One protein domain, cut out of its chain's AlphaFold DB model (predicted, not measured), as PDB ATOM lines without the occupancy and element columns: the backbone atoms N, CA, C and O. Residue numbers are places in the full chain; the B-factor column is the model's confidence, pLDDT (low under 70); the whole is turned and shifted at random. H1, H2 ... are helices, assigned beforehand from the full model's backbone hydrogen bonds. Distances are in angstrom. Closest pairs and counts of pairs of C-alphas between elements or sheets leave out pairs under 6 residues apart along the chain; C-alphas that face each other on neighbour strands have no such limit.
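What this domain is: This is residues 8 to 56 of the 201 residues of the protein "Transcriptional regulator" of Pseudomonas luteola (UniProt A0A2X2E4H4). Two helices, H1 and the shorter H2, follow each other end on end as a wide, open V, and beyond H2 the short helix H3 and an unnamed tail fold back in a hook. The printed part has 49 residues with three named helices, H1, H2 and H3 in that order, and no named strand, and its class is all helix. The whole is extended, a rod of 56 by 19 by 9 A, with a radius of gyration of the C-alphas of 18.0 A.

Where its parts are: H1, residues 8 to 28, begins at C-alpha 8, (-7.851, -40.070, -26.882), and is 30.4 A long from first to last C-alpha. H2, residues 31 to 43, is 18.2 A long. H3, residues 46 to 50, measures 6.4 A and ends at C-alpha 50, (-46.095, -33.988, 13.567).

How they stand to each other: H1 and H2 are close but not clearly touching; their closest C-alphas, those of Thr 26 and Asp 32, are 6.4 A apart. They run the same way at a steep tilt of 66 degrees. H3 is apart from H1 and from H2. In H1, H2 and H3 every O i to N i+4 pair is within hydrogen-bond range.

The domain as a whole: The two C-alphas farthest apart, those of Arg 8 and Asp 51, are 56.9 A apart. Residues 8 to 22, which belong to H1, stand free. The printed part has no cut, and both links are tight. The mean pLDDT of the printed part is 90.2, and residue 8 is under 70.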
ATOM      1  N   ARG A   8      -7.099 -39.164 -27.766       62.81
ATOM      2  CA  ARG A   8      -7.851 -40.070 -26.882       62.81
ATOM      3  C   ARG A   8      -7.301 -40.036 -25.458       62.81
ATOM      4  O   ARG A   8      -8.096 -39.919 -24.534       62.81
ATOM      5  N   SER A   9      -5.981 -40.059 -25.278       75.75
ATOM      6  CA  SER A   9      -5.370 -39.957 -23.946       75.75
ATOM      7  C   SER A   9      -5.661 -38.613 -23.273       75.75
ATOM      8  O   SER A   9      -6.012 -38.595 -22.098       75.75
ATOM      9  N   LEU A  10      -5.625 -37.498 -24.016       85.50
ATOM     10  CA  LEU A  10      -5.967 -36.177 -23.479       85.50
ATOM     11  C   LEU A  10      -7.418 -36.097 -22.970       85.50
ATOM     12  O   LEU A  10      -7.664 -35.484 -21.936       85.50
ATOM     13  N   LYS A  11      -8.376 -36.751 -23.646       87.44
ATOM     14  CA  LYS A  11      -9.773 -36.816 -23.179       87.44
ATOM     15  C   LYS A  11      -9.907 -37.540 -21.838       87.44
ATOM     16  O   LYS A  11     -10.658 -37.078 -20.989       87.44
ATOM     17  N   TRP A  12      -9.173 -38.633 -21.635       90.69
ATOM     18  CA  TRP A  12      -9.177 -39.363 -20.363       90.69
ATOM     19  C   TRP A  12      -8.495 -38.580 -19.238       90.69
ATOM     20  O   TRP A  12      -9.004 -38.569 -18.122       90.69
ATOM     21  N   TRP A  13      -7.410 -37.856 -19.534       92.38
ATOM     22  CA  TRP A  13      -6.780 -36.942 -18.573       92.38
ATOM     23  C   TRP A  13      -7.694 -35.781 -18.181       92.38
ATOM     24  O   TRP A  13      -7.816 -35.479 -16.999       92.38
ATOM     25  N   LEU A  14      -8.381 -35.168 -19.149       94.88
ATOM     26  CA  LEU A  14      -9.371 -34.125 -18.877       94.88
ATOM     27  C   LEU A  14     -10.549 -34.668 -18.059       94.88
ATOM     28  O   LEU A  14     -10.956 -34.029 -17.096       94.88
ATOM     29  N   ALA A  15     -11.062 -35.857 -18.388       94.81
ATOM     30  CA  ALA A  15     -12.125 -36.496 -17.615       94.81
ATOM     31  C   ALA A  15     -11.682 -36.804 -16.174       94.81
ATOM     32  O   ALA A  15     -12.421 -36.525 -15.232       94.81
ATOM     33  N   GLY A  16     -10.461 -37.316 -15.994       95.88
ATOM     34  CA  GLY A  16      -9.869 -37.543 -14.676       95.88
ATOM     35  C   GLY A  16      -9.699 -36.247 -13.883       95.88
ATOM     36  O   GLY A  16     -10.073 -36.192 -12.716       95.88
ATOM     37  N   PHE A  17      -9.211 -35.181 -14.521       96.31
ATOM     38  CA  PHE A  17      -9.085 -33.864 -13.896       96.31
ATOM     39  C   PHE A  17     -10.444 -33.313 -13.445       96.31
ATOM     40  O   PHE A  17     -10.577 -32.876 -12.307       96.31
ATOM     41  N   VAL A  18     -11.470 -33.396 -14.299       97.00
ATOM     42  CA  VAL A  18     -12.837 -32.978 -13.953       97.00
ATOM     43  C   VAL A  18     -13.382 -33.783 -12.774       97.00
ATOM     44  O   VAL A  18     -13.965 -33.195 -11.868       97.00
ATOM     45  N   LEU A  19     -13.161 -35.102 -12.740       96.50
ATOM     46  CA  LEU A  19     -13.578 -35.947 -11.617       96.50
ATOM     47  C   LEU A  19     -12.891 -35.554 -10.308       96.50
ATOM     48  O   LEU A  19     -13.560 -35.454  -9.283       96.50
ATOM     49  N   VAL A  20     -11.581 -35.296 -10.338       97.00
ATOM     50  CA  VAL A  20     -10.835 -34.854  -9.152       97.00
ATOM     51  C   VAL A  20     -11.353 -33.504  -8.673       97.00
ATOM     52  O   VAL A  20     -11.674 -33.371  -7.497       97.00
ATOM     53  N   VAL A  21     -11.514 -32.529  -9.573       97.00
ATOM     54  CA  VAL A  21     -12.065 -31.212  -9.225       97.00
ATOM     55  C   VAL A  21     -13.468 -31.350  -8.633       97.00
ATOM     56  O   VAL A  21     -13.739 -30.772  -7.585       97.00
ATOM     57  N   ALA A  22     -14.346 -32.151  -9.239       95.56
ATOM     58  CA  ALA A  22     -15.694 -32.383  -8.727       95.56
ATOM     59  C   ALA A  22     -15.686 -33.043  -7.339       95.56
ATOM     60  O   ALA A  22     -16.435 -32.618  -6.458       95.56
ATOM     61  N   ALA A  23     -14.820 -34.034  -7.110       94.88
ATOM     62  CA  ALA A  23     -14.663 -34.676  -5.806       94.88
ATOM     63  C   ALA A  23     -14.127 -33.694  -4.752       94.88
ATOM     64  O   ALA A  23     -14.654 -33.629  -3.642       94.88
ATOM     65  N   THR A  24     -13.129 -32.879  -5.109       95.75
ATOM     66  CA  THR A  24     -12.589 -31.833  -4.233       95.75
ATOM     67  C   THR A  24     -13.654 -30.797  -3.884       95.75
ATOM     68  O   THR A  24     -13.809 -30.464  -2.714       95.75
ATOM     69  N   LEU A  25     -14.429 -30.317  -4.859       96.12
ATOM     70  CA  LEU A  25     -15.521 -29.373  -4.609       96.12
ATOM     71  C   LEU A  25     -16.629 -30.000  -3.753       96.12
ATOM     72  O   LEU A  25     -17.081 -29.369  -2.805       96.12
ATOM     73  N   THR A  26     -17.015 -31.250  -4.019       94.62
ATOM     74  CA  THR A  26     -18.008 -31.978  -3.206       94.62
ATOM     75  C   THR A  26     -17.574 -32.041  -1.743       94.62
ATOM     76  O   THR A  26     -18.378 -31.753  -0.860       94.62
ATOM     77  N   TYR A  27     -16.294 -32.340  -1.498       93.38
ATOM     78  CA  TYR A  27     -15.708 -32.377  -0.160       93.38
ATOM     79  C   TYR A  27     -15.646 -30.991   0.499       93.38
ATOM     80  O   TYR A  27     -16.060 -30.838   1.645       93.38
ATOM     81  N   LEU A  28     -15.162 -29.970  -0.219       94.88
ATOM     82  CA  LEU A  28     -15.012 -28.612   0.318       94.88
ATOM     83  C   LEU A  28     -16.355 -27.934   0.612       94.88
ATOM     84  O   LEU A  28     -16.463 -27.181   1.576       94.88
ATOM     85  N   PHE A  29     -17.374 -28.185  -0.210       95.06
ATOM     86  CA  PHE A  29     -18.704 -27.598  -0.050       95.06
ATOM     87  C   PHE A  29     -19.687 -28.499   0.713       95.06
ATOM     88  O   PHE A  29     -20.849 -28.113   0.880       95.06
ATOM     89  N   HIS A  30     -19.241 -29.673   1.175       92.31
ATOM     90  CA  HIS A  30     -20.051 -30.652   1.907       92.31
ATOM     91  C   HIS A  30     -21.360 -31.019   1.186       92.31
ATOM     92  O   HIS A  30     -22.431 -31.125   1.792       92.31
ATOM     93  N   TRP A  31     -21.305 -31.154  -0.141       94.50
ATOM     94  CA  TRP A  31     -22.488 -31.484  -0.942       94.50
ATOM     95  C   TRP A  31     -23.009 -32.891  -0.653       94.50
ATOM     96  O   TRP A  31     -24.214 -33.114  -0.711       94.50
ATOM     97  N   ASP A  32     -22.120 -33.808  -0.281       90.06
ATOM     98  CA  ASP A  32     -22.443 -35.144   0.209       90.06
ATOM     99  C   ASP A  32     -23.347 -35.089   1.449       90.06
ATOM    100  O   ASP A  32     -24.399 -35.725   1.481       90.06
ATOM    101  N   GLN A  33     -22.990 -34.261   2.435       90.69
ATOM    102  CA  GLN A  33     -23.755 -34.108   3.673       90.69
ATOM    103  C   GLN A  33     -25.114 -33.456   3.418       90.69
ATOM    104  O   GLN A  33     -26.121 -33.890   3.972       90.69
ATOM    105  N   ARG A  34     -25.160 -32.438   2.550       92.00
ATOM    106  CA  ARG A  34     -26.413 -31.768   2.167       92.00
ATOM    107  C   ARG A  34     -27.353 -32.710   1.420       92.00
ATOM    108  O   ARG A  34     -28.534 -32.760   1.739       92.00
ATOM    109  N   ALA A  35     -26.832 -33.477   0.460       92.81
ATOM    110  CA  ALA A  35     -27.620 -34.453  -0.285       92.81
ATOM    111  C   ALA A  35     -28.160 -35.558   0.631       92.81
ATOM    112  O   ALA A  35     -29.319 -35.950   0.506       92.81
ATOM    113  N   TRP A  36     -27.340 -36.022   1.578       93.56
ATOM    114  CA  TRP A  36     -27.759 -36.986   2.587       93.56
ATOM    115  C   TRP A  36     -28.862 -36.431   3.497       93.56
ATOM    116  O   TRP A  36     -29.874 -37.104   3.684       93.56
ATOM    117  N   LEU A  37     -28.715 -35.199   3.997       91.69
ATOM    118  CA  LEU A  37     -29.734 -34.527   4.808       91.69
ATOM    119  C   LEU A  37     -31.058 -34.391   4.045       91.69
ATOM    120  O   LEU A  37     -32.094 -34.798   4.553       91.69
ATOM    121  N   TRP A  38     -31.029 -33.912   2.798       91.31
ATOM    122  CA  TRP A  38     -32.237 -33.796   1.974       91.31
ATOM    123  C   TRP A  38     -32.906 -35.142   1.703       91.31
ATOM    124  O   TRP A  38     -34.133 -35.230   1.654       91.31
ATOM    125  N   TRP A  39     -32.118 -36.202   1.510       93.75
ATOM    126  CA  TRP A  39     -32.656 -37.549   1.361       93.75
ATOM    127  C   TRP A  39     -33.313 -38.032   2.657       93.75
ATOM    128  O   TRP A  39     -34.412 -38.578   2.599       93.75
ATOM    129  N   GLN A  40     -32.695 -37.794   3.819       90.44
ATOM    130  CA  GLN A  40     -33.309 -38.090   5.115       90.44
ATOM    131  C   GLN A  40     -34.620 -37.320   5.290       90.44
ATOM    132  O   GLN A  40     -35.655 -37.946   5.486       90.44
ATOM    133  N   GLU A  41     -34.602 -35.997   5.119       89.56
ATOM    134  CA  GLU A  41     -35.776 -35.127   5.273       89.56
ATOM    135  C   GLU A  41     -36.933 -35.529   4.353       89.56
ATOM    136  O   GLU A  41     -38.088 -35.531   4.771       89.56
ATOM    137  N   ARG A  42     -36.638 -35.915   3.105       88.00
ATOM    138  CA  ARG A  42     -37.657 -36.344   2.137       88.00
ATOM    139  C   ARG A  42     -38.276 -37.702   2.470       88.00
ATOM    140  O   ARG A  42     -39.402 -37.963   2.053       88.00
ATOM    141  N   ASN A  43     -37.541 -38.564   3.168       91.56
ATOM    142  CA  ASN A  43     -37.999 -39.902   3.538       91.56
ATOM    143  C   ASN A  43     -38.569 -39.972   4.961       91.56
ATOM    144  O   ASN A  43     -39.063 -41.030   5.355       91.56
ATOM    145  N   THR A  44     -38.511 -38.885   5.731       88.38
ATOM    146  CA  THR A  44     -39.102 -38.826   7.067       88.38
ATOM    147  C   THR A  44     -40.634 -38.916   6.960       88.38
ATOM    148  O   THR A  44     -41.258 -38.153   6.219       88.38
ATOM    149  N   PRO A  45     -41.280 -39.875   7.648       89.50
ATOM    150  CA  PRO A  45     -42.722 -40.055   7.558       89.50
ATOM    151  C   PRO A  45     -43.494 -38.950   8.300       89.50
ATOM    152  O   PRO A  45     -43.024 -38.380   9.284       89.50
ATOM    153  N   ALA A  46     -44.718 -38.664   7.845       85.38
ATOM    154  CA  ALA A  46     -45.519 -37.527   8.314       85.38
ATOM    155  C   ALA A  46     -45.841 -37.544   9.822       85.38
ATOM    156  O   ALA A  46     -45.982 -36.485  10.427       85.38
ATOM    157  N   ASN A  47     -45.921 -38.723  10.447       87.56
ATOM    158  CA  ASN A  47     -46.078 -38.836  11.899       87.56
ATOM    159  C   ASN A  47     -44.867 -38.263  12.650       87.56
ATOM    160  O   ASN A  47     -45.034 -37.517  13.604       87.56
ATOM    161  N   GLN A  48     -43.650 -38.517  12.162       82.81
ATOM    162  CA  GLN A  48     -42.441 -37.938  12.747       82.81
ATOM    163  C   GLN A  48     -42.344 -36.429  12.500       82.81
ATOM    164  O   GLN A  48     -41.719 -35.733  13.292       82.81
ATOM    165  N   HIS A  49     -42.956 -35.901  11.435       83.38
ATOM    166  CA  HIS A  49     -43.060 -34.448  11.257       83.38
ATOM    167  C   HIS A  49     -44.006 -33.822  12.282       83.38
ATOM    168  O   HIS A  49     -43.724 -32.733  12.764       83.38
ATOM    169  N   ALA A  50     -45.116 -34.491  12.606       82.62
ATOM    170  CA  ALA A  50     -46.095 -33.988  13.567       82.62
ATOM    171  C   ALA A  50     -45.568 -34.003  15.013       82.62
ATOM    172  O   ALA A  50     -45.889 -33.105  15.787       82.62
ATOM    173  N   ASP A  51     -44.729 -34.984  15.353       85.75
ATOM    174  CA  ASP A  51     -44.169 -35.143  16.700       85.75
ATOM    175  C   ASP A  51     -42.918 -34.270  16.960       85.75
ATOM    176  O   ASP A  51     -42.416 -34.237  18.083       85.75
ATOM    177  N   ASN A  52     -42.395 -33.559  15.949       84.12
ATOM    178  CA  ASN A  52     -41.152 -32.782  16.036       84.12
ATOM    179  C   ASN A  52     -41.304 -31.345  15.507       84.12
ATOM    180  O   ASN A  52     -42.158 -31.043  14.678       84.12
ATOM    181  N   ILE A  53     -40.403 -30.447  15.922       84.69
ATOM    182  CA  ILE A  53     -40.285 -29.110  15.318       84.69
ATOM    183  C   ILE A  53     -39.649 -29.259  13.929       84.69
ATOM    184  O   ILE A  53     -38.443 -29.477  13.800       84.69
ATOM    185  N   TRP A  54     -40.462 -29.154  12.876       88.62
ATOM    186  CA  TRP A  54     -40.019 -29.369  11.498       88.62
ATOM    187  C   TRP A  54     -39.308 -28.146  10.901       88.62
ATOM    188  O   TRP A  54     -39.915 -27.325  10.213       88.62
ATOM    189  N   LEU A  55     -37.998 -28.036  11.143       86.62
ATOM    190  CA  LEU A  55     -37.165 -26.904  10.707       86.62
ATOM    191  C   LEU A  55     -37.218 -26.591   9.197       86.62
ATOM    192  O   LEU A  55     -37.305 -25.408   8.869       86.62
ATOM    193  N   PRO A  56     -37.229 -27.569   8.263       85.50
ATOM    194  CA  PRO A  56     -37.280 -27.269   6.827       85.50
ATOM    195  C   PRO A  56     -38.555 -26.538   6.381       85.50
ATOM    196  O   PRO A  56     -38.579 -25.949   5.304       85.50
TER     197      PRO A  56